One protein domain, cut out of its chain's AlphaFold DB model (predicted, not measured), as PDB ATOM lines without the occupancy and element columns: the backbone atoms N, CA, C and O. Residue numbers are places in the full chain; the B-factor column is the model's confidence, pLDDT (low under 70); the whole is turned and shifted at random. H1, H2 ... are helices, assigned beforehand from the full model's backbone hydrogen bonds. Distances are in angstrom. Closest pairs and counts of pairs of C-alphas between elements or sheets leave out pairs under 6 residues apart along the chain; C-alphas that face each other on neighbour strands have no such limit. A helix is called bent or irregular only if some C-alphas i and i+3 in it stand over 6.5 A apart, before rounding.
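This is residues 231 to 278 of the 281 residues of an uncharacterized protein of Frankia sp. EUN1h (UniProt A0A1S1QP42). Two long helices make an open, flat helical hairpin: H1 runs out, a tight link turns the backbone round, and H2 runs back nearly alongside with a wide gap between them. The two come near each other only by the link, and residues 231 to 246 and 264 to 278 stand free. The printed part has 48 residues, with two named helices in the order H1, H2 and no named strand, and its class is all helix. It is loose, with a radius of gyration of the C-alphas of 12.7 A, and spans 39 by 21 by 10 A.

H1, residues 231 to 251, and H2, residues 256 to 277, form a helical hairpin and run opposite ways at a shallow tilt of 15 degrees. They only just touch, with 3 pairs of C-alphas within 8 A. H1 touches with residue 251 alone, and H2 with residues 258 to 262 alone. The closest C-alphas are those of Ala 251 and Arg 259, 6.1 A apart, while the centres are 14.8 A apart. Of the O i to N i+4 pairs, 16 of 17 in H1 and 16 of 18 in H2 are within hydrogen-bond range.

H1 begins at C-alpha 231 (168.563, 195.448, 114.114) and is 31.0 A long from first to last C-alpha. It is only just irregular: C-alphas 231 and 234 are 6.8 A apart. H2 begins at C-alpha 256 (150.041, 186.978, 147.481) and ends at C-alpha 277 (166.821, 181.199, 122.803), 30.4 A away. It has a kink of 32 degrees near residue 265; it is neither bent nor irregular, but only just, with C-alphas 265 and 268 6.3 A apart.

The two C-alphas farthest apart are those of Asp 231 and Ala 257, 39.3 A. The printed part has no cut, and its one link, H1 to H2, is tight, with 4 residues. The mean pLDDT of the printed part is 86.6, and residue 232 is under 70.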
ATOM      1  N   ASP A 231     168.756 194.047 113.724       71.44
ATOM      2  CA  ASP A 231     168.563 195.448 114.114       71.44
ATOM      3  C   ASP A 231     167.367 195.631 115.060       71.44
ATOM      4  O   ASP A 231     167.326 196.592 115.838       71.44
ATOM      5  N   LEU A 232     166.395 194.713 115.005       68.56
ATOM      6  CA  LEU A 232     165.218 194.714 115.868       68.56
ATOM      7  C   LEU A 232     165.550 194.263 117.291       68.56
ATOM      8  O   LEU A 232     164.964 194.800 118.235       68.56
ATOM      9  N   LEU A 233     166.508 193.347 117.462       74.69
ATOM     10  CA  LEU A 233     166.779 192.682 118.737       74.69
ATOM     11  C   LEU A 233     167.020 193.653 119.910       74.69
ATOM     12  O   LEU A 233     166.319 193.535 120.915       74.69
ATOM     13  N   PRO A 234     167.913 194.664 119.818       74.81
ATOM     14  CA  PRO A 234     168.155 195.576 120.938       74.81
ATOM     15  C   PRO A 234     166.901 196.353 121.335       74.81
ATOM     16  O   PRO A 234     166.700 196.698 122.493       74.81
ATOM     17  N   VAL A 235     166.056 196.638 120.351       70.06
ATOM     18  CA  VAL A 235     164.900 197.493 120.530       70.06
ATOM     19  C   VAL A 235     163.713 196.707 121.094       70.06
ATOM     20  O   VAL A 235     162.994 197.231 121.938       70.06
ATOM     21  N   VAL A 236     163.525 195.460 120.652       77.25
ATOM     22  CA  VAL A 236     162.565 194.516 121.248       77.25
ATOM     23  C   VAL A 236     162.954 194.224 122.696       77.25
ATOM     24  O   VAL A 236     162.103 194.239 123.576       77.25
ATOM     25  N   VAL A 237     164.250 194.042 122.970       82.94
ATOM     26  CA  VAL A 237     164.758 193.856 124.337       82.94
ATOM     27  C   VAL A 237     164.499 195.088 125.211       82.94
ATOM     28  O   VAL A 237     164.125 194.937 126.372       82.94
ATOM     29  N   ASP A 238     164.674 196.301 124.681       78.94
ATOM     30  CA  ASP A 238     164.397 197.531 125.430       78.94
ATOM     31  C   ASP A 238     162.893 197.731 125.707       78.94
ATOM     32  O   ASP A 238     162.540 198.157 126.806       78.94
ATOM     33  N   GLU A 239     162.007 197.400 124.760       78.69
ATOM     34  CA  GLU A 239     160.546 197.414 124.972       78.69
ATOM     35  C   GLU A 239     160.117 196.376 126.003       78.69
ATOM     36  O   GLU A 239     159.469 196.725 126.987       78.69
ATOM     37  N   LEU A 240     160.580 195.133 125.849       83.25
ATOM     38  CA  LEU A 240     160.326 194.066 126.810       83.25
ATOM     39  C   LEU A 240     160.803 194.460 128.213       83.25
ATOM     40  O   LEU A 240     160.114 194.199 129.195       83.25
ATOM     41  N   ARG A 241     161.960 195.124 128.326       84.56
ATOM     42  CA  ARG A 241     162.455 195.642 129.608       84.56
ATOM     43  C   ARG A 241     161.513 196.698 130.190       84.56
ATOM     44  O   ARG A 241     161.195 196.619 131.373       84.56
ATOM     45  N   ALA A 242     161.066 197.662 129.388       78.56
ATOM     46  CA  ALA A 242     160.156 198.710 129.848       78.56
ATOM     47  C   ALA A 242     158.808 198.137 130.324       78.56
ATOM     48  O   ALA A 242     158.309 198.530 131.383       78.56
ATOM     49  N   ASP A 243     158.256 197.170 129.590       84.25
ATOM     50  CA  ASP A 243     157.011 196.486 129.951       84.25
ATOM     51  C   ASP A 243     157.183 195.629 131.208       84.25
ATOM     52  O   ASP A 243     156.334 195.650 132.105       84.25
ATOM     53  N   LEU A 244     158.319 194.940 131.339       87.56
ATOM     54  CA  LEU A 244     158.662 194.213 132.558       87.56
ATOM     55  C   LEU A 244     158.782 195.143 133.761       87.56
ATOM     56  O   LEU A 244     158.277 194.810 134.832       87.56
ATOM     57  N   ASP A 245     159.365 196.331 133.605       86.81
ATOM     58  CA  ASP A 245     159.431 197.321 134.681       86.81
ATOM     59  C   ASP A 245     158.030 197.788 135.112       86.81
ATOM     60  O   ASP A 245     157.771 197.981 136.306       86.81
ATOM     61  N   VAL A 246     157.097 197.960 134.168       87.19
ATOM     62  CA  VAL A 246     155.686 198.255 134.476       87.19
ATOM     63  C   VAL A 246     155.056 197.097 135.249       87.19
ATOM     64  O   VAL A 246     154.464 197.326 136.310       87.19
ATOM     65  N   LEU A 247     155.214 195.865 134.762       87.62
ATOM     66  CA  LEU A 247     154.679 194.665 135.401       87.62
ATOM     67  C   LEU A 247     155.231 194.483 136.817       87.62
ATOM     68  O   LEU A 247     154.456 194.239 137.739       87.62
ATOM     69  N   LEU A 248     156.534 194.682 137.030       88.31
ATOM     70  CA  LEU A 248     157.172 194.595 138.347       88.31
ATOM     71  C   LEU A 248     156.621 195.649 139.318       88.31
ATOM     72  O   LEU A 248     156.338 195.334 140.478       88.31
ATOM     73  N   ARG A 249     156.387 196.883 138.850       91.06
ATOM     74  CA  ARG A 249     155.742 197.935 139.660       91.06
ATOM     75  C   ARG A 249     154.311 197.574 140.058       91.06
ATOM     76  O   ARG A 249     153.898 197.911 141.168       91.06
ATOM     77  N   ILE A 250     153.551 196.930 139.173       91.75
ATOM     78  CA  ILE A 250     152.182 196.477 139.463       91.75
ATOM     79  C   ILE A 250     152.218 195.284 140.423       91.75
ATOM     80  O   ILE A 250     151.544 195.313 141.450       91.75
ATOM     81  N   ALA A 251     153.049 194.279 140.145       89.06
ATOM     82  CA  ALA A 251     153.188 193.074 140.956       89.06
ATOM     83  C   ALA A 251     153.606 193.384 142.401       89.06
ATOM     84  O   ALA A 251     153.101 192.758 143.332       89.06
ATOM     85  N   GLY A 252     154.453 194.401 142.607       90.50
ATOM     86  CA  GLY A 252     154.827 194.889 143.938       90.50
ATOM     87  C   GLY A 252     153.661 195.451 144.764       90.50
ATOM     88  O   GLY A 252     153.771 195.546 145.984       90.50
ATOM     89  N   LYS A 253     152.535 195.789 144.124       94.75
ATOM     90  CA  LYS A 253     151.308 196.277 144.777       94.75
ATOM     91  C   LYS A 253     150.257 195.180 144.983       94.75
ATOM     92  O   LYS A 253     149.244 195.436 145.629       94.75
ATOM     93  N   LEU A 254     150.464 193.978 144.438       94.69
ATOM     94  CA  LEU A 254     149.510 192.874 144.534       94.69
ATOM     95  C   LEU A 254     149.691 192.073 145.833       94.69
ATOM     96  O   LEU A 254     150.800 191.854 146.329       94.69
ATOM     97  N   ASN A 255     148.578 191.563 146.362       95.31
ATOM     98  CA  ASN A 255     148.596 190.591 147.454       95.31
ATOM     99  C   ASN A 255     149.178 189.230 146.974       95.31
ATOM    100  O   ASN A 255     149.415 189.043 145.777       95.31
ATOM    101  N   PRO A 256     149.454 188.264 147.872       96.06
ATOM    102  CA  PRO A 256     150.041 186.978 147.481       96.06
ATOM    103  C   PRO A 256     149.238 186.208 146.420       96.06
ATOM    104  O   PRO A 256     149.837 185.640 145.513       96.06
ATOM    105  N   ALA A 257     147.903 186.236 146.488       94.12
ATOM    106  CA  ALA A 257     147.043 185.557 145.517       94.12
ATOM    107  C   ALA A 257     147.150 186.179 144.112       94.12
ATOM    108  O   ALA A 257     147.319 185.458 143.133       94.12
ATOM    109  N   GLY A 258     147.140 187.513 144.013       91.38
ATOM    110  CA  GLY A 258     147.320 188.219 142.740       91.38
ATOM    111  C   GLY A 258     148.711 188.009 142.136       91.38
ATOM    112  O   GLY A 258     148.839 187.862 140.925       91.38
ATOM    113  N   ARG A 259     149.757 187.914 142.969       93.00
ATOM    114  CA  ARG A 259     151.105 187.545 142.498       93.00
ATOM    115  C   ARG A 259     151.160 186.115 141.952       93.00
ATOM    116  O   ARG A 259     151.844 185.895 140.960       93.00
ATOM    117  N   GLY A 260     150.419 185.182 142.557       91.94
ATOM    118  CA  GLY A 260     150.256 183.818 142.043       91.94
ATOM    119  C   GLY A 260     149.653 183.793 140.637       91.94
ATOM    120  O   GLY A 260     150.241 183.199 139.742       91.94
ATOM    121  N   GLN A 261     148.561 184.533 140.413       90.81
ATOM    122  CA  GLN A 261     147.909 184.625 139.096       90.81
ATOM    123  C   GLN A 261     148.828 185.207 138.013       90.81
ATOM    124  O   GLN A 261     148.857 184.718 136.888       90.81
ATOM    125  N   VAL A 262     149.609 186.241 138.344       88.62
ATOM    126  CA  VAL A 262     150.590 186.803 137.400       88.62
ATOM    127  C   VAL A 262     151.686 185.781 137.071       88.62
ATOM    128  O   VAL A 262     152.077 185.658 135.912       88.62
ATOM    129  N   ALA A 263     152.168 185.030 138.066       91.38
ATOM    130  CA  ALA A 263     153.187 184.003 137.860       91.38
ATOM    131  C   ALA A 263     152.685 182.839 136.988       91.38
ATOM    132  O   ALA A 263     153.424 182.386 136.120       91.38
ATOM    133  N   GLU A 264     151.434 182.402 137.167       93.06
ATOM    134  CA  GLU A 264     150.809 181.354 136.343       93.06
ATOM    135  C   GLU A 264     150.790 181.704 134.848       93.06
ATOM    136  O   GLU A 264     150.884 180.807 134.015       93.06
ATOM    137  N   VAL A 265     150.720 182.995 134.501       90.19
ATOM    138  CA  VAL A 265     150.743 183.464 133.107       90.19
ATOM    139  C   VAL A 265     152.168 183.707 132.606       90.19
ATOM    140  O   VAL A 265     152.512 183.299 131.499       90.19
ATOM    141  N   LEU A 266     153.011 184.378 133.397       89.00
ATOM    142  CA  LEU A 266     154.340 184.791 132.936       89.00
ATOM    143  C   LEU A 266     155.349 183.641 132.898       89.00
ATOM    144  O   LEU A 266     156.188 183.615 132.004       89.00
ATOM    145  N   VAL A 267     155.300 182.704 133.851       91.56
ATOM    146  CA  VAL A 267     156.298 181.624 133.934       91.56
ATOM    147  C   VAL A 267     156.303 180.745 132.674       91.56
ATOM    148  O   VAL A 267     157.390 180.557 132.129       91.56
ATOM    149  N   PRO A 268     155.154 180.255 132.159       91.94
ATOM    150  CA  PRO A 268     155.133 179.489 130.912       91.94
ATOM    151  C   PRO A 268     155.650 180.292 129.715       91.94
ATOM    152  O   PRO A 268     156.500 179.805 128.978       91.94
ATOM    153  N   ALA A 269     155.222 181.551 129.576       85.25
ATOM    154  CA  ALA A 269     155.651 182.410 128.472       85.25
ATOM    155  C   ALA A 269     157.173 182.644 128.475       85.25
ATOM    156  O   ALA A 269     157.824 182.568 127.436       85.25
ATOM    157  N   PHE A 270     157.773 182.888 129.648       87.88
ATOM    158  CA  PHE A 270     159.228 183.011 129.758       87.88
ATOM    159  C   PHE A 270     159.955 181.690 129.505       87.88
ATOM    160  O   PHE A 270     161.041 181.714 128.930       87.88
ATOM    161  N   ALA A 271     159.384 180.554 129.912       88.62
ATOM    162  CA  ALA A 271     159.968 179.245 129.641       88.62
ATOM    163  C   ALA A 271     160.036 178.964 128.131       88.62
ATOM    164  O   ALA A 271     161.106 178.606 127.646       88.62
ATOM    165  N   GLU A 272     158.954 179.223 127.391       87.00
ATOM    166  CA  GLU A 272     158.915 179.089 125.926       87.00
ATOM    167  C   GLU A 272     159.970 179.975 125.246       87.00
ATOM    168  O   GLU A 272     160.725 179.518 124.389       87.00
ATOM    169  N   VAL A 273     160.091 181.240 125.670       85.19
ATOM    170  CA  VAL A 273     161.119 182.152 125.139       85.19
ATOM    171  C   VAL A 273     162.530 181.626 125.420       85.19
ATOM    172  O   VAL A 273     163.388 181.660 124.540       85.19
ATOM    173  N   MET A 274     162.787 181.129 126.633       88.00
ATOM    174  CA  MET A 274     164.098 180.592 127.003       88.00
ATOM    175  C   MET A 274     164.442 179.312 126.237       88.00
ATOM    176  O   MET A 274     165.602 179.138 125.880       88.00
ATOM    177  N   GLU A 275     163.463 178.456 125.948       91.88
ATOM    178  CA  GLU A 275     163.650 177.251 125.134       91.88
ATOM    179  C   GLU A 275     164.053 177.599 123.695       91.88
ATOM    180  O   GLU A 275     164.983 177.005 123.151       91.88
ATOM    181  N   VAL A 276     163.424 178.617 123.099       86.31
ATOM    182  CA  VAL A 276     163.776 179.096 121.751       86.31
ATOM    183  C   VAL A 276     165.172 179.723 121.720       86.31
ATOM    184  O   VAL A 276     165.928 179.511 120.771       86.31
ATOM    185  N   LEU A 277     165.527 180.510 122.741       82.94
ATOM    186  CA  LEU A 277     166.821 181.199 122.803       82.94
ATOM    187  C   LEU A 277     167.982 180.268 123.177       82.94
ATOM    188  O   LEU A 277     169.116 180.501 122.757       82.94
ATOM    189  N   PHE A 278     167.707 179.232 123.967       87.94
ATOM    190  CA  PHE A 278     168.690 178.282 124.479       87.94
ATOM    191  C   PHE A 278     168.173 176.849 124.295       87.94
ATOM    192  O   PHE A 278     167.850 176.184 125.286       87.94
TER     193      PHE A 278